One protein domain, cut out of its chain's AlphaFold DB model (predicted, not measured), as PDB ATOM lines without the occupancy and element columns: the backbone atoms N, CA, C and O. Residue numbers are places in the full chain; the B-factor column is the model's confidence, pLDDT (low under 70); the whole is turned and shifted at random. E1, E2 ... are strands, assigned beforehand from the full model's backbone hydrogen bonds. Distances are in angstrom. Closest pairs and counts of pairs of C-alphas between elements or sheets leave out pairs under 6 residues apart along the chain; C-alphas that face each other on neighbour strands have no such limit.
ATOM      1  N   ARG A   3     153.892 166.418 109.989       97.19
ATOM      2  CA  ARG A   3     152.721 166.949 110.684       97.19
ATOM      3  C   ARG A   3     151.572 165.970 110.519       97.19
ATOM      4  O   ARG A   3     151.438 165.363 109.455       97.19
ATOM      5  N   LEU A   4     150.769 165.846 111.563       98.06
ATOM      6  CA  LEU A   4     149.545 165.066 111.583       98.06
ATOM      7  C   LEU A   4     148.388 166.019 111.858       98.06
ATOM      8  O   LEU A   4     148.410 166.751 112.844       98.06
ATOM      9  N   TYR A   5     147.407 166.004 110.970       97.88
ATOM     10  CA  TYR A   5     146.125 166.673 111.141       97.88
ATOM     11  C   TYR A   5     145.105 165.570 111.341       97.88
ATOM     12  O   TYR A   5     145.020 164.687 110.493       97.88
ATOM     13  N   ASN A   6     144.395 165.567 112.461       97.00
ATOM     14  CA  ASN A   6     143.566 164.435 112.845       97.00
ATOM     15  C   ASN A   6     142.390 164.900 113.706       97.00
ATOM     16  O   ASN A   6     142.559 165.745 114.582       97.00
ATOM     17  N   TRP A   7     141.206 164.375 113.407       97.75
ATOM     18  CA  TRP A   7     139.960 164.656 114.114       97.75
ATOM     19  C   TRP A   7     139.034 163.440 114.034       97.75
ATOM     20  O   TRP A   7     139.267 162.512 113.255       97.75
ATOM     21  N   ASN A   8     137.974 163.454 114.836       96.88
ATOM     22  CA  ASN A   8     136.959 162.412 114.865       96.88
ATOM     23  C   ASN A   8     135.553 163.012 114.797       96.88
ATOM     24  O   ASN A   8     135.323 164.144 115.221       96.88
ATOM     25  N   LEU A   9     134.612 162.221 114.295       96.19
ATOM     26  CA  LEU A   9     133.181 162.486 114.353       96.19
ATOM     27  C   LEU A   9     132.510 161.347 115.114       96.19
ATOM     28  O   LEU A   9     132.807 160.179 114.866       96.19
ATOM     29  N   ARG A  10     131.607 161.693 116.031       94.25
ATOM     30  CA  ARG A  10     130.716 160.732 116.684       94.25
ATOM     31  C   ARG A  10     129.382 160.722 115.948       94.25
ATOM     32  O   ARG A  10     128.800 161.786 115.736       94.25
ATOM     33  N   PHE A  11     128.900 159.541 115.595       92.25
ATOM     34  CA  PHE A  11     127.616 159.352 114.928       92.25
ATOM     35  C   PHE A  11     126.504 159.080 115.941       92.25
ATOM     36  O   PHE A  11     126.746 158.773 117.110       92.25
ATOM     37  N   SER A  12     125.255 159.218 115.494       91.88
ATOM     38  CA  SER A  12     124.066 159.024 116.332       91.88
ATOM     39  C   SER A  12     123.894 157.588 116.829       91.88
ATOM     40  O   SER A  12     123.261 157.380 117.858       91.88
ATOM     41  N   ASP A  13     124.454 156.606 116.120       88.75
ATOM     42  CA  ASP A  13     124.485 155.199 116.540       88.75
ATOM     43  C   ASP A  13     125.546 154.924 117.625       88.75
ATOM     44  O   ASP A  13     125.608 153.827 118.181       88.75
ATOM     45  N   GLY A  14     126.349 155.932 117.980       86.69
ATOM     46  CA  GLY A  14     127.430 155.832 118.953       86.69
ATOM     47  C   GLY A  14     128.766 155.392 118.377       86.69
ATOM     48  O   GLY A  14     129.742 155.365 119.124       86.69
ATOM     49  N   SER A  15     128.829 155.081 117.081       89.81
ATOM     50  CA  SER A  15     130.086 154.799 116.397       89.81
ATOM     51  C   SER A  15     130.919 156.069 116.227       89.81
ATOM     52  O   SER A  15     130.425 157.204 116.281       89.81
ATOM     53  N   TYR A  16     132.213 155.868 116.011       94.19
ATOM     54  CA  TYR A  16     133.166 156.929 115.729       94.19
ATOM     55  C   TYR A  16     133.774 156.717 114.346       94.19
ATOM     56  O   TYR A  16     134.047 155.589 113.943       94.19
ATOM     57  N   ARG A  17     134.007 157.816 113.623       95.38
ATOM     58  CA  ARG A  17     134.886 157.825 112.448       95.38
ATOM     59  C   ARG A  17     136.009 158.801 112.646       95.38
ATOM     60  O   ARG A  17     135.804 159.908 113.153       95.38
ATOM     61  N   TYR A  18     137.175 158.401 112.183       97.62
ATOM     62  CA  TYR A  18     138.384 159.184 112.266       97.62
ATOM     63  C   TYR A  18     138.807 159.645 110.887       97.62
ATOM     64  O   TYR A  18     138.621 158.976 109.874       97.62
ATOM     65  N   TYR A  19     139.423 160.813 110.861       98.19
ATOM     66  CA  TYR A  19     139.949 161.394 109.644       98.19
ATOM     67  C   TYR A  19     141.321 161.966 109.936       98.19
ATOM     68  O   TYR A  19     141.637 162.369 111.066       98.19
ATOM     69  N   GLY A  20     142.152 162.025 108.906       97.88
ATOM     70  CA  GLY A  20     143.397 162.741 109.033       97.88
ATOM     71  C   GLY A  20     144.233 162.798 107.777       97.88
ATOM     72  O   GLY A  20     144.014 162.085 106.802       97.88
ATOM     73  N   PHE A  21     145.241 163.655 107.843       98.19
ATOM     74  CA  PHE A  21     146.282 163.775 106.839       98.19
ATOM     75  C   PHE A  21     147.643 163.784 107.517       98.19
ATOM     76  O   PHE A  21     147.858 164.473 108.518       98.19
ATOM     77  N   ILE A  22     148.597 163.072 106.924       98.44
ATOM     78  CA  ILE A  22     150.009 163.173 107.273       98.44
ATOM     79  C   ILE A  22     150.731 163.954 106.185       98.44
ATOM     80  O   ILE A  22     150.772 163.535 105.030       98.44
ATOM     81  N   GLN A  23     151.365 165.058 106.568       98.12
ATOM     82  CA  GLN A  23     152.324 165.761 105.723       98.12
ATOM     83  C   GLN A  23     153.739 165.384 106.138       98.12
ATOM     84  O   GLN A  23     154.148 165.630 107.271       98.12
ATOM     85  N   TYR A  24     154.512 164.816 105.220       97.56
ATOM     86  CA  TYR A  24     155.872 164.355 105.461       97.56
ATOM     87  C   TYR A  24     156.855 165.017 104.498       97.56
ATOM     88  O   TYR A  24     156.725 164.901 103.280       97.56
ATOM     89  N   TYR A  25     157.877 165.682 105.035       96.62
ATOM     90  CA  TYR A  25     158.980 166.177 104.215       96.62
ATOM     91  C   TYR A  25     159.968 165.043 103.918       96.62
ATOM     92  O   TYR A  25     160.703 164.592 104.803       96.62
ATOM     93  N   ASN A  26     159.996 164.593 102.662       93.62
ATOM     94  CA  ASN A  26     160.946 163.604 102.171       93.62
ATOM     95  C   ASN A  26     162.221 164.308 101.689       93.62
ATOM     96  O   ASN A  26     162.268 164.840 100.578       93.62
ATOM     97  N   SER A  27     163.270 164.258 102.511       90.69
ATOM     98  CA  SER A  27     164.555 164.905 102.218       90.69
ATOM     99  C   SER A  27     165.253 164.344 100.976       90.69
ATOM    100  O   SER A  27     165.901 165.099 100.261       90.69
ATOM    101  N   ARG A  28     165.081 163.053 100.656       88.88
ATOM    102  CA  ARG A  28     165.703 162.428  99.470       88.88
ATOM    103  C   ARG A  28     165.120 162.957  98.165       88.88
ATOM    104  O   ARG A  28     165.825 163.060  97.173       88.88
ATOM    105  N   LYS A  29     163.818 163.256  98.169       91.25
ATOM    106  CA  LYS A  29     163.097 163.813  97.015       91.25
ATOM    107  C   LYS A  29     163.017 165.340  97.047       91.25
ATOM    108  O   LYS A  29     162.517 165.917  96.090       91.25
ATOM    109  N   ASN A  30     163.449 165.962  98.147       93.38
ATOM    110  CA  ASN A  30     163.270 167.379  98.455       93.38
ATOM    111  C   ASN A  30     161.822 167.869  98.240       93.38
ATOM    112  O   ASN A  30     161.581 168.891  97.601       93.38
ATOM    113  N   LYS A  31     160.836 167.098  98.717       96.00
ATOM    114  CA  LYS A  31     159.402 167.380  98.517       96.00
ATOM    115  C   LYS A  31     158.595 167.079  99.772       96.00
ATOM    116  O   LYS A  31     158.908 166.143 100.510       96.00
ATOM    117  N   VAL A  32     157.528 167.848  99.981       96.94
ATOM    118  CA  VAL A  32     156.483 167.524 100.959       96.94
ATOM    119  C   VAL A  32     155.481 166.587 100.293       96.94
ATOM    120  O   VAL A  32     154.994 166.867  99.202       96.94
ATOM    121  N   LEU A  33     155.217 165.457 100.938       97.44
ATOM    122  CA  LEU A  33     154.225 164.471 100.530       97.44
ATOM    123  C   LEU A  33     153.050 164.544 101.500       97.44
ATOM    124  O   LEU A  33     153.271 164.609 102.709       97.44
ATOM    125  N   THR A  34     151.830 164.506 100.977       98.06
ATOM    126  CA  THR A  34     150.603 164.483 101.778       98.06
ATOM    127  C   THR A  34     149.920 163.140 101.583       98.06
ATOM    128  O   THR A  34     149.730 162.706 100.448       98.06
ATOM    129  N   TRP A  35     149.555 162.495 102.685       98.38
ATOM    130  CA  TRP A  35     148.882 161.203 102.706       98.38
ATOM    131  C   TRP A  35     147.581 161.331 103.481       98.38
ATOM    132  O   TRP A  35     147.606 161.672 104.661       98.38
ATOM    133  N   GLU A  36     146.462 161.065 102.821       98.38
ATOM    134  CA  GLU A  36     145.170 160.909 103.485       98.38
ATOM    135  C   GLU A  36     145.137 159.602 104.275       98.38
ATOM    136  O   GLU A  36     145.613 158.572 103.788       98.38
ATOM    137  N   LEU A  37     144.597 159.659 105.489       98.44
ATOM    138  CA  LEU A  37     144.364 158.503 106.339       98.44
ATOM    139  C   LEU A  37     142.922 158.030 106.157       98.44
ATOM    140  O   LEU A  37     141.980 158.719 106.543       98.44
ATOM    141  N   THR A  38     142.762 156.850 105.570       97.81
ATOM    142  CA  THR A  38     141.474 156.184 105.391       97.81
ATOM    143  C   THR A  38     141.225 155.271 106.578       97.81
ATOM    144  O   THR A  38     141.906 154.255 106.735       97.81
ATOM    145  N   ASP A  39     140.252 155.651 107.399       97.25
ATOM    146  CA  ASP A  39     139.793 154.859 108.532       97.25
ATOM    147  C   ASP A  39     139.177 153.533 108.057       97.25
ATOM    148  O   ASP A  39     138.324 153.497 107.164       97.25
ATOM    149  N   GLN A  40     139.686 152.442 108.618       96.56
ATOM    150  CA  GLN A  40     139.276 151.062 108.383       96.56
ATOM    151  C   GLN A  40     139.111 150.308 109.715       96.56
ATOM    152  O   GLN A  40     139.203 149.082 109.729       96.56
ATOM    153  N   SER A  41     138.872 151.017 110.828       93.00
ATOM    154  CA  SER A  41     138.686 150.442 112.172       93.00
ATOM    155  C   SER A  41     137.781 149.205 112.181       93.00
ATOM    156  O   SER A  41     138.135 148.170 112.737       93.00
ATOM    157  N   ASP A  42     136.640 149.281 111.495       91.38
ATOM    158  CA  ASP A  42     135.597 148.249 111.534       91.38
ATOM    159  C   ASP A  42     135.948 146.994 110.729       91.38
ATOM    160  O   ASP A  42     135.326 145.948 110.906       91.38
ATOM    161  N   SER A  43     136.909 147.091 109.805       93.56
ATOM    162  CA  SER A  43     137.269 146.009 108.882       93.56
ATOM    163  C   SER A  43     138.583 145.316 109.247       93.56
ATOM    164  O   SER A  43     138.980 144.365 108.571       93.56
ATOM    165  N   ILE A  44     139.258 145.752 110.318       94.38
ATOM    166  CA  ILE A  44     140.534 145.190 110.775       94.38
ATOM    167  C   ILE A  44     140.270 144.221 111.942       94.38
ATOM    168  O   ILE A  44     140.067 144.667 113.069       94.38
ATOM    169  N   PRO A  45     140.312 142.894 111.717       91.62
ATOM    170  CA  PRO A  45     139.911 141.916 112.733       91.62
ATOM    171  C   PRO A  45     140.927 141.748 113.870       91.62
ATOM    172  O   PRO A  45     140.555 141.373 114.974       91.62
ATOM    173  N   ASP A  46     142.211 141.993 113.598       94.38
ATOM    174  CA  ASP A  46     143.296 141.810 114.566       94.38
ATOM    175  C   ASP A  46     144.270 142.994 114.488       94.38
ATOM    176  O   ASP A  46     145.349 142.900 113.887       94.38
ATOM    177  N   PRO A  47     143.871 144.166 115.010       94.44
ATOM    178  CA  PRO A  47     144.673 145.374 114.893       94.44
ATOM    179  C   PRO A  47     146.002 145.258 115.640       94.44
ATOM    180  O   PRO A  47     147.013 145.770 115.157       94.44
ATOM    181  N   GLU A  48     146.044 144.572 116.779       96.94
ATOM    182  CA  GLU A  48     147.247 144.463 117.611       96.94
ATOM    183  C   GLU A  48     148.397 143.729 116.908       96.94
ATOM    184  O   GLU A  48     149.565 143.989 117.209       96.94
ATOM    185  N   ASN A  49     148.091 142.889 115.910       97.00
ATOM    186  CA  ASN A  49     149.072 142.070 115.189       97.00
ATOM    187  C   ASN A  49     149.210 142.398 113.692       97.00
ATOM    188  O   ASN A  49     150.010 141.766 112.982       97.00
ATOM    189  N   GLN A  50     148.554 143.451 113.194       96.44
ATOM    190  CA  GLN A  50     148.637 143.871 111.789       96.44
ATOM    191  C   GLN A  50     149.484 145.132 111.554       96.44
ATOM    192  O   GLN A  50     149.471 146.091 112.323       96.44
ATOM    193  N   MET A  51     150.254 145.112 110.456       97.25
ATOM    194  CA  MET A  51     150.912 146.313 109.929       97.25
ATOM    195  C   MET A  51     149.935 147.019 109.005       97.25
ATOM    196  O   MET A  51     149.365 146.374 108.128       97.25
ATOM    197  N   LEU A  52     149.796 148.331 109.159       97.75
ATOM    198  CA  LEU A  52     148.801 149.106 108.426       97.75
ATOM    199  C   LEU A  52     149.453 150.195 107.574       97.75
ATOM    200  O   LEU A  52     150.566 150.668 107.836       97.75
ATOM    201  N   THR A  53     148.744 150.585 106.522       97.88
ATOM    202  CA  THR A  53     149.098 151.711 105.649       97.88
ATOM    203  C   THR A  53     148.169 152.881 105.921       97.88
ATOM    204  O   THR A  53     147.188 152.740 106.644       97.88
ATOM    205  N   HIS A  54     148.425 154.025 105.290       97.88
ATOM    206  CA  HIS A  54     147.474 155.134 105.336       97.88
ATOM    207  C   HIS A  54     146.083 154.774 104.781       97.88
ATOM    208  O   HIS A  54     145.112 155.392 105.184       97.88
ATOM    209  N   LYS A  55     145.968 153.773 103.894       97.75
ATOM    210  CA  LYS A  55     144.683 153.324 103.321       97.75
ATOM    211  C   LYS A  55     143.932 152.314 104.191       97.75
ATOM    212  O   LYS A  55     142.796 151.978 103.889       97.75
ATOM    213  N   GLN A  56     144.603 151.768 105.200       96.75
ATOM    214  CA  GLN A  56     144.074 150.759 106.120       96.75
ATOM    215  C   GLN A  56     144.279 151.237 107.552       96.75
ATOM    216  O   GLN A  56     144.696 150.473 108.411       96.75
ATOM    217  N   TRP A  57     144.141 152.536 107.782       97.12
ATOM    218  CA  TRP A  57     144.495 153.123 109.058       97.12
ATOM    219  C   TRP A  57     143.463 152.714 110.114       97.12
ATOM    220  O   TRP A  57     142.270 152.694 109.835       97.12
ATOM    221  N   TRP A  58     143.928 152.364 111.318       94.94
ATOM    222  CA  TRP A  58     143.053 151.883 112.395       94.94
ATOM    223  C   TRP A  58     142.055 152.942 112.878       94.94
ATOM    224  O   TRP A  58     141.017 152.569 113.394       94.94
ATOM    225  N   GLY A  59     142.357 154.234 112.706       93.88
ATOM    226  CA  GLY A  59     141.483 155.312 113.164       93.88
ATOM    227  C   GLY A  59     141.636 155.576 114.661       93.88
ATOM    228  O   GLY A  59     141.351 154.739 115.511       93.88
ATOM    229  N   SER A  60     142.154 156.746 115.023       96.38
ATOM    230  CA  SER A  60     142.255 157.200 116.417       96.38
ATOM    231  C   SER A  60     142.409 158.713 116.461       96.38
ATOM    232  O   SER A  60     142.850 159.323 115.483       96.38
ATOM    233  N   LEU A  61     142.091 159.321 117.603       97.88
ATOM    234  CA  LEU A  61     142.433 160.705 117.899       97.88
ATOM    235  C   LEU A  61     143.781 160.761 118.629       97.88
ATOM    236  O   LEU A  61     143.863 160.467 119.823       97.88
ATOM    237  N   TYR A  62     144.845 161.126 117.921       98.25
ATOM    238  CA  TYR A  62     146.195 161.202 118.475       98.25
ATOM    239  C   TYR A  62     146.461 162.545 119.144       98.25
ATOM    240  O   TYR A  62     146.340 163.599 118.522       98.25
ATOM    241  N   TYR A  63     146.895 162.500 120.401       97.69
ATOM    242  CA  TYR A  63     147.198 163.690 121.204       97.69
ATOM    243  C   TYR A  63     148.679 163.810 121.578       97.69
ATOM    244  O   TYR A  63     149.109 164.877 122.012       97.69
ATOM    245  N   LEU A  64     149.482 162.754 121.388       98.12
ATOM    246  CA  LEU A  64     150.932 162.805 121.582       98.12
ATOM    247  C   LEU A  64     151.671 162.100 120.443       98.12
ATOM    248  O   LEU A  64     151.297 161.005 120.026       98.12
ATOM    249  N   ILE A  65     152.765 162.719 119.993       98.25
ATOM    250  CA  ILE A  65     153.727 162.147 119.049       98.25
ATOM    251  C   ILE A  65     155.091 162.133 119.737       98.25
ATOM    252  O   ILE A  65     155.708 163.179 119.928       98.25
ATOM    253  N   LEU A  66     155.570 160.944 120.084       97.62
ATOM    254  CA  LEU A  66     156.844 160.730 120.755       97.62
ATOM    255  C   LEU A  66     157.893 160.232 119.748       97.62
ATOM    256  O   LEU A  66     157.826 159.080 119.308       97.62
ATOM    257  N   PRO A  67     158.865 161.067 119.339       96.44
ATOM    258  CA  PRO A  67     159.959 160.616 118.492       96.44
ATOM    259  C   PRO A  67     160.948 159.761 119.288       96.44
ATOM    260  O   PRO A  67     161.336 160.111 120.398       96.44
ATOM    261  N   TYR A  68     161.440 158.688 118.676       94.69
ATOM    262  CA  TYR A  68     162.555 157.906 119.205       94.69
ATOM    263  C   TYR A  68     163.493 157.470 118.077       94.69
ATOM    264  O   TYR A  68     163.144 157.489 116.891       94.69
ATOM    265  N   LYS A  69     164.727 157.108 118.431       91.19
ATOM    266  CA  LYS A  69     165.723 156.625 117.469       91.19
ATOM    267  C   LYS A  69     165.817 155.109 117.536       91.19
ATOM    268  O   LYS A  69     166.188 154.558 118.565       91.19
ATOM    269  N   ASP A  70     165.555 154.456 116.409       86.00
ATOM    270  CA  ASP A  70     165.959 153.070 116.173       86.00
ATOM    271  C   ASP A  70     167.134 153.090 115.191       86.00
ATOM    272  O   ASP A  70     166.992 153.389 113.996       86.00
ATOM    273  N   LYS A  71     168.339 152.845 115.717       85.62
ATOM    274  CA  LYS A  71     169.607 153.014 114.994       85.62
ATOM    275  C   LYS A  71     169.722 154.434 114.409       85.62
ATOM    276  O   LYS A  71     169.764 155.420 115.137       85.62
ATOM    277  N   LYS A  72     169.791 154.552 113.077       85.06
ATOM    278  CA  LYS A  72     169.908 155.828 112.350       85.06
ATOM    279  C   LYS A  72     168.558 156.389 111.889       85.06
ATOM    280  O   LYS A  72     168.536 157.458 111.283       85.06
ATOM    281  N   GLN A  73     167.450 155.690 112.135       86.44
ATOM    282  CA  GLN A  73     166.127 156.103 111.673       86.44
ATOM    283  C   GLN A  73     165.318 156.681 112.833       86.44
ATOM    284  O   GLN A  73     165.150 156.040 113.868       86.44
ATOM    285  N   THR A  74     164.799 157.896 112.649       92.25
ATOM    286  CA  THR A  74     163.787 158.445 113.553       92.25
ATOM    287  C   THR A  74     162.465 157.740 113.284       92.25
ATOM    288  O   THR A  74     161.989 157.713 112.146       92.25
ATOM    289  N   GLN A  75     161.887 157.177 114.332       95.31
ATOM    290  CA  GLN A  75     160.566 156.570 114.339       95.31
ATOM    291  C   GLN A  75     159.705 157.288 115.376       95.31
ATOM    292  O   GLN A  75     160.206 158.124 116.131       95.31
ATOM    293  N   TYR A  76     158.412 157.002 115.384       97.88
ATOM    294  CA  TYR A  76     157.474 157.697 116.249       97.88
ATOM    295  C   TYR A  76     156.571 156.696 116.951       97.88
ATOM    296  O   TYR A  76     156.223 155.656 116.387       97.88
ATOM    297  N   ILE A  77     156.209 157.024 118.181       98.38
ATOM    298  CA  ILE A  77     155.090 156.423 118.888       98.38
ATOM    299  C   ILE A  77     153.987 157.466 118.968       98.38
ATOM    300  O   ILE A  77     154.246 158.637 119.240       98.38
ATOM    301  N   LEU A  78     152.769 157.042 118.683       98.50
ATOM    302  CA  LEU A  78     151.569 157.843 118.773       98.50
ATOM    303  C   LEU A  78     150.769 157.353 119.975       98.50
ATOM    304  O   LEU A  78     150.559 156.146 120.113       98.50
ATOM    305  N   LEU A  79     150.327 158.283 120.820       98.75
ATOM    306  CA  LEU A  79     149.323 157.999 121.843       98.75
ATOM    307  C   LEU A  79     147.982 158.532 121.356       98.75
ATOM    308  O   LEU A  79     147.859 159.711 121.005       98.75
ATOM    309  N   GLY A  80     147.005 157.635 121.299       98.19
ATOM    310  CA  GLY A  80     145.684 157.881 120.752       98.19
ATOM    311  C   GLY A  80     144.568 157.554 121.731       98.19
ATOM    312  O   GLY A  80     144.740 156.810 122.701       98.19
ATOM    313  N   TRP A  81     143.415 158.150 121.468       98.25
ATOM    314  CA  TRP A  81     142.137 157.807 122.069       98.25
ATOM    315  C   TRP A  81     141.171 157.394 120.964       98.25
ATOM    316  O   TRP A  81     141.143 158.017 119.902       98.25
ATOM    317  N   ASP A  82     140.388 156.358 121.225       97.38
ATOM    318  CA  ASP A  82     139.293 155.931 120.367       97.38
ATOM    319  C   ASP A  82     138.018 155.816 121.210       97.38
ATOM    320  O   ASP A  82     138.006 155.157 122.245       97.38
ATOM    321  N   GLY A  83     136.951 156.494 120.794       95.50
ATOM    322  CA  GLY A  83     135.658 156.465 121.465       95.50
ATOM    323  C   GLY A  83     134.931 155.126 121.389       95.50
ATOM    324  O   GLY A  83     133.984 154.954 122.137       95.50
ATOM    325  N   ASN A  84     135.375 154.193 120.537       94.81
ATOM    326  CA  ASN A  84     134.914 152.810 120.387       94.81
ATOM    327  C   ASN A  84     133.390 152.602 120.280       94.81
ATOM    328  O   ASN A  84     132.893 152.285 119.202       94.81
ATOM    329  N   SER A  85     132.646 152.721 121.383       93.25
ATOM    330  CA  SER A  85     131.209 152.445 121.441       93.25
ATOM    331  C   SER A  85     130.469 153.346 122.443       93.25
ATOM    332  O   SER A  85     131.040 154.216 123.094       93.25
ATOM    333  N   ASN A  86     129.166 153.107 122.628       93.19
ATOM    334  CA  ASN A  86     128.379 153.778 123.674       93.19
ATOM    335  C   ASN A  86     128.714 153.319 125.106       93.19
ATOM    336  O   ASN A  86     128.189 153.890 126.062       93.19
ATOM    337  N   PHE A  87     129.544 152.287 125.264       94.88
ATOM    338  CA  PHE A  87     129.794 151.628 126.548       94.88
ATOM    339  C   PHE A  87     131.250 151.708 126.992       94.88
ATOM    340  O   PHE A  87     131.525 151.743 128.192       94.88
ATOM    341  N   THR A  88     132.175 151.745 126.043       97.19
ATOM    342  CA  THR A  88     133.609 151.658 126.304       97.19
ATOM    343  C   THR A  88     134.370 152.636 125.431       97.19
ATOM    344  O   THR A  88     133.927 152.981 124.341       97.19
ATOM    345  N   ASN A  89     135.535 153.051 125.914       97.56
ATOM    346  CA  ASN A  89     136.540 153.801 125.173       97.56
ATOM    347  C   ASN A  89     137.809 152.951 125.040       97.56
ATOM    348  O   ASN A  89     137.989 151.970 125.762       97.56
ATOM    349  N   LYS A  90     138.732 153.377 124.177       98.12
ATOM    350  CA  LYS A  90     140.062 152.793 124.030       98.12
ATOM    351  C   LYS A  90     141.178 153.828 124.142       98.12
ATOM    352  O   LYS A  90     141.066 154.965 123.677       98.12
ATOM    353  N   LYS A  91     142.296 153.413 124.734       98.50
ATOM    354  CA  LYS A  91     143.603 154.071 124.623       98.50
ATOM    355  C   LYS A  91     144.504 153.229 123.737       98.50
ATOM    356  O   LYS A  91     144.467 152.005 123.793       98.50
ATOM    357  N   ILE A  92     145.287 153.895 122.897       98.19
ATOM    358  CA  ILE A  92     146.059 153.233 121.847       98.19
ATOM    359  C   ILE A  92     147.495 153.740 121.880       98.19
ATOM    360  O   ILE A  92     147.732 154.948 121.844       98.19
ATOM    361  N   VAL A  93     148.449 152.812 121.898       98.69
ATOM    362  CA  VAL A  93     149.870 153.077 121.657       98.69
ATOM    363  C   VAL A  93     150.238 152.448 120.324       98.69
ATOM    364  O   VAL A  93     150.142 151.233 120.134       98.69
ATOM    365  N   GLU A  94     150.658 153.277 119.378       97.38
ATOM    366  CA  GLU A  94     150.901 152.839 118.010       97.38
ATOM    367  C   GLU A  94     152.245 153.327 117.492       97.38
ATOM    368  O   GLU A  94     152.682 154.447 117.736       97.38
ATOM    369  N   HIS A  95     152.910 152.478 116.723       97.88
ATOM    370  CA  HIS A  95     154.107 152.857 115.997       97.88
ATOM    371  C   HIS A  95     153.788 153.541 114.664       97.88
ATOM    372  O   HIS A  95     152.969 153.033 113.904       97.88
ATOM    373  N   LEU A  96     154.519 154.611 114.335       98.25
ATOM    374  CA  LEU A  96     154.544 155.238 113.013       98.25
ATOM    375  C   LEU A  96     155.983 155.352 112.483       98.25
ATOM    376  O   LEU A  96     156.917 155.792 113.162       98.25
ATOM    377  N   SER A  97     156.155 155.016 111.210       97.12
ATOM    378  CA  SER A  97     157.380 155.246 110.442       97.12
ATOM    379  C   SER A  97     157.069 155.630 108.999       97.12
ATOM    380  O   SER A  97     155.921 155.581 108.574       97.12
ATOM    381  N   PHE A  98     158.098 156.006 108.240       96.56
ATOM    382  CA  PHE A  98     157.970 156.362 106.830       96.56
ATOM    383  C   PHE A  98     158.896 155.495 105.981       96.56
ATOM    384  O   PHE A  98     160.064 155.301 106.331       96.56
ATOM    385  N   THR A  99     158.396 154.988 104.853       94.62
ATOM    386  CA  THR A  99     159.217 154.270 103.866       94.62
ATOM    387  C   THR A  99     160.230 155.210 103.207       94.62
ATOM    388  O   THR A  99     160.158 156.436 103.331       94.62
ATOM    389  N   SER A 100     161.173 154.664 102.434       91.88
ATOM    390  CA  SER A 100     162.107 155.485 101.647       91.88
ATOM    391  C   SER A 100     161.391 156.357 100.605       91.88
ATOM    392  O   SER A 100     161.854 157.457 100.287       91.88
ATOM    393  N   GLN A 101     160.235 155.910 100.109       93.62
ATOM    394  CA  GLN A 101     159.359 156.669  99.218       93.62
ATOM    395  C   GLN A 101     158.580 157.766  99.958       93.62
ATOM    396  O   GLN A 101     158.110 158.693  99.295       93.62
ATOM    397  N   GLY A 102     158.544 157.714 101.294       95.06
ATOM    398  CA  GLY A 102     157.906 158.677 102.192       95.06
ATOM    399  C   GLY A 102     156.476 158.320 102.592       95.06
ATOM    400  O   GLY A 102     155.784 159.189 103.107       95.06
ATOM    401  N   GLU A 103     156.039 157.086 102.341       97.12
ATOM    402  CA  GLU A 103     154.707 156.593 102.708       97.12
ATOM    403  C   GLU A 103     154.667 156.219 104.198       97.12
ATOM    404  O   GLU A 103     155.583 155.530 104.660       97.12
ATOM    405  N   PRO A 104     153.645 156.644 104.963       98.00
ATOM    406  CA  PRO A 104     153.507 156.275 106.364       98.00
ATOM    407  C   PRO A 104     153.151 154.789 106.510       98.00
ATOM    408  O   PRO A 104     152.334 154.235 105.771       98.00
ATOM    409  N   ARG A 105     153.778 154.140 107.488       97.94
ATOM    410  CA  ARG A 105     153.547 152.746 107.867       97.94
ATOM    411  C   ARG A 105     153.349 152.671 109.365       97.94
ATOM    412  O   ARG A 105     154.192 153.169 110.120       97.94
ATOM    413  N   PHE A 106     152.264 152.020 109.754       98.25
ATOM    414  CA  PHE A 106     151.868 151.859 111.139       98.25
ATOM    415  C   PHE A 106     152.092 150.428 111.609       98.25
ATOM    416  O   PHE A 106     152.034 149.474 110.824       98.25
ATOM    417  N   GLY A 107     152.315 150.282 112.909       95.94
ATOM    418  CA  GLY A 107     152.314 148.980 113.560       95.94
ATOM    419  C   GLY A 107     153.568 148.147 113.306       95.94
ATOM    420  O   GLY A 107     153.480 146.975 112.961       95.94
ATOM    421  N   LYS A 108     154.773 148.701 113.456       96.25
ATOM    422  CA  LYS A 108     155.970 147.851 113.576       96.25
ATOM    423  C   LYS A 108     155.921 147.094 114.907       96.25
ATOM    424  O   LYS A 108     155.566 147.666 115.929       96.25
ATOM    425  N   SER A 109     156.338 145.829 114.903       96.81
ATOM    426  CA  SER A 109     156.390 144.963 116.088       96.81
ATOM    427  C   SER A 109     157.461 145.423 117.090       96.81
ATOM    428  O   SER A 109     158.589 144.922 117.077       96.81
ATOM    429  N   VAL A 110     157.131 146.412 117.923       97.00
ATOM    430  CA  VAL A 110     158.066 147.051 118.866       97.00
ATOM    431  C   VAL A 110     157.608 147.004 120.320       97.00
ATOM    432  O   VAL A 110     158.431 147.299 121.180       97.00
ATOM    433  N   PHE A 111     156.367 146.611 120.607       98.38
ATOM    434  CA  PHE A 111     155.829 146.552 121.968       98.38
ATOM    435  C   PHE A 111     155.940 145.126 122.506       98.38
ATOM    436  O   PHE A 111     155.327 144.216 121.958       98.38
ATOM    437  N   LEU A 112     156.767 144.904 123.525       98.12
ATOM    438  CA  LEU A 112     156.878 143.618 124.212       98.12
ATOM    439  C   LEU A 112     156.032 143.677 125.485       98.12
ATOM    440  O   LEU A 112     156.462 144.286 126.460       98.12
ATOM    441  N   TYR A 113     154.861 143.055 125.449       97.44
ATOM    442  CA  TYR A 113     153.876 143.033 126.528       97.44
ATOM    443  C   TYR A 113     153.597 141.581 126.917       97.44
ATOM    444  O   TYR A 113     153.239 140.791 126.047       97.44
ATOM    445  N   ASP A 114     153.838 141.202 128.174       93.44
ATOM    446  CA  ASP A 114     153.658 139.828 128.676       93.44
ATOM    447  C   ASP A 114     154.216 138.736 127.748       93.44
ATOM    448  O   ASP A 114     153.537 137.786 127.357       93.44
ATOM    449  N   ASN A 115     155.479 138.896 127.337       93.06
ATOM    450  CA  ASN A 115     156.189 138.026 126.384       93.06
ATOM    451  C   ASN A 115     155.601 137.964 124.960       93.06
ATOM    452  O   ASN A 115     156.143 137.258 124.105       93.06
ATOM    453  N   LYS A 116     154.560 138.739 124.655       96.94
ATOM    454  CA  LYS A 116     153.993 138.892 123.312       96.94
ATOM    455  C   LYS A 116     154.554 140.136 122.643       96.94
ATOM    456  O   LYS A 116     154.737 141.180 123.263       96.94
ATOM    457  N   LEU A 117     154.850 140.019 121.352       97.44
ATOM    458  CA  LEU A 117     155.342 141.136 120.557       97.44
ATOM    459  C   LEU A 117     154.200 141.729 119.731       97.44
ATOM    460  O   LEU A 117     153.842 141.183 118.690       97.44
ATOM    461  N   LEU A 118     153.681 142.865 120.179       98.19
ATOM    462  CA  LEU A 118     152.555 143.561 119.575       98.19
ATOM    463  C   LEU A 118     153.028 144.644 118.597       98.19
ATOM    464  O   LEU A 118     154.125 145.213 118.707       98.19
ATOM    465  N   LYS A 119     152.175 144.936 117.616       98.00
ATOM    466  CA  LYS A 119     152.323 146.041 116.657       98.00
ATOM    467  C   LYS A 119     151.579 147.290 117.108       98.00
ATOM    468  O   LYS A 119     152.005 148.401 116.795       98.00
ATOM    469  N   ARG A 120     150.501 147.105 117.859       97.81
ATOM    470  CA  ARG A 120     149.715 148.152 118.505       97.81
ATOM    471  C   ARG A 120     149.281 147.615 119.855       97.81
ATOM    472  O   ARG A 120     148.932 146.447 119.940       97.81
ATOM    473  N   PHE A 121     149.356 148.451 120.876       98.31
ATOM    474  CA  PHE A 121     148.844 148.127 122.198       98.31
ATOM    475  C   PHE A 121     147.544 148.894 122.398       98.31
ATOM    476  O   PHE A 121     147.510 150.110 122.178       98.31
ATOM    477  N   ILE A 122     146.480 148.172 122.734       97.94
ATOM    478  CA  ILE A 122     145.133 148.718 122.871       97.94
ATOM    479  C   ILE A 122     144.621 148.374 124.262       97.94
ATOM    480  O   ILE A 122     144.639 147.219 124.673       97.94
ATOM    481  N   ILE A 123     144.136 149.387 124.965       97.25
ATOM    482  CA  ILE A 123     143.488 149.231 126.261       97.25
ATOM    483  C   ILE A 123     142.036 149.646 126.088       97.25
ATOM    484  O   ILE A 123     141.790 150.778 125.679       97.25
ATOM    485  N   GLU A 124     141.089 148.767 126.405       97.88
ATOM    486  CA  GLU A 124     139.658 149.078 126.408       97.88
ATOM    487  C   GLU A 124     139.144 149.207 127.844       97.88
ATOM    488  O   GLU A 124     139.536 148.439 128.720       97.88
ATOM    489  N   TYR A 125     138.291 150.198 128.091       98.44
ATOM    490  CA  TYR A 125     137.826 150.544 129.432       98.44
ATOM    491  C   TYR A 125     136.431 151.161 129.410       98.44
ATOM    492  O   TYR A 125     135.954 151.622 128.368       98.44
ATOM    493  N   SER A 126     135.787 151.215 130.575       98.06
ATOM    494  CA  SER A 126     134.448 151.782 130.719       98.06
ATOM    495  C   SER A 126     134.392 153.237 130.255       98.06
ATOM    496  O   SER A 126     135.221 154.063 130.637       98.06
ATOM    497  N   ILE A 127     133.351 153.619 129.511       96.12
ATOM    498  CA  ILE A 127     133.130 155.026 129.131       96.12
ATOM    499  C   ILE A 127     132.907 155.944 130.349       96.12
ATOM    500  O   ILE A 127     132.999 157.165 130.241       96.12
ATOM    501  N   ARG A 128     132.604 155.357 131.513       96.69
ATOM    502  CA  ARG A 128     132.271 156.052 132.767       96.69
ATOM    503  C   ARG A 128     133.489 156.545 133.540       96.69
ATOM    504  O   ARG A 128     133.323 157.322 134.476       96.69
ATOM    505  N   VAL A 129     134.686 156.093 133.175       96.94
ATOM    506  CA  VAL A 129     135.933 156.434 133.867       96.94
ATOM    507  C   VAL A 129     136.899 157.147 132.925       96.94
ATOM    508  O   VAL A 129     136.756 157.128 131.702       96.94
TER     509      VAL A 129
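Overview. This is residues 3 to 129 of the 202 residues of an uncharacterized protein of Bacteroidetes bacterium (UniProt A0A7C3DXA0). Two sheets lie partly face to face as a sandwich: a three-stranded sheet, E1 E2 E3, covers part of a larger, strongly twisted sheet of E4, E5, E6, E7 and E10. A long stretch with no named element, residues 39 to 60, crosses from the one sheet to the other, and the small hairpin E8 E9 lies on the far side of the larger sheet's strand E10 from the three-stranded sheet. The printed part has 127 residues, with no named helix and ten named strands, E1 to E10 in order along the chain, and its class is all strand. The small sheet runs E1 - E2 - E3, and the larger one is branched at E6; both are antiparallel. The whole is compact, with a radius of gyration of the C-alphas of 14.9 A and spans of 46 by 36 by 24 A.

Arrangement. E1, residues 3 to 10, and E2, residues 16 to 26, form a hairpin, with N 5 and O 21 2.9 A apart, within hydrogen-bond range. E3, residues 31 to 38, forms a hairpin with E2, with N 33 and O 24 at 2.8 A; the three strands make a meander, each the antiparallel neighbour of the one before. E4, residues 61 to 70, bends by 61 degrees at residue 64. The closest C-alphas of E1 and E4 are those of Trp 7 and Leu 61, 6.0 A apart. E5, residues 73 to 82, forms a hairpin with E4, with N 77 and O 66 at 2.8 A. E6, residues 88 to 98, is on the other side of E5 from E4, with N 78 and O 94 at 2.8 A. E7, residues 104 to 106, is antiparallel to E6, with N 105 and O 97 at 2.8 A; E4 E5 E6 E7 are a second meander. E8, residues 111 to 113, and E9, residues 116 to 118, form a hairpin, with N 116 and O 113 at 2.8 A. E9 runs on into E10, residues 120 to 126, across a break of one residue at 92 degrees. E10 and E7 lie on one side of E6 and E5 on the other; N 91 of E6 and O 123 of E10 are 2.8 A apart. The pairing of E6 is staggered: residues 88 to 94 pair with E10 and 96 to 98 with E7. In the sandwich, the parts of the two sheets that face each other are 10.6 A centre to centre, and the strands of the one stand at 23 degrees to those of the other. Residues 52 to 53 pair antiparallel with residues 105 to 106 of E7.

Along the chain. E1 begins at C-alpha 3 at (152.721, 166.949, 110.684) and measures 23.6 A; E2 measures 31.6 A and E3 22.2 A. In the larger sheet E4 measures 24.8 A, E5 28.2 A and E6 31.5 A, with C-alpha 88 at (133.609, 151.658, 126.304). The three-residue strands E7, E8 and E9 are short. E10 measures 19.9 A and ends at C-alpha 126 at (134.448, 151.782, 130.719).

Size, cuts and confidence. The two C-alphas farthest apart, those of Lys 29 and Arg 128, are 47.8 A apart. The printed part has no cut. The link from E3 to E4, 22 residues, is long, and the other links are tight. The mean pLDDT of the printed part is 95.9, and no printed residue is under 70.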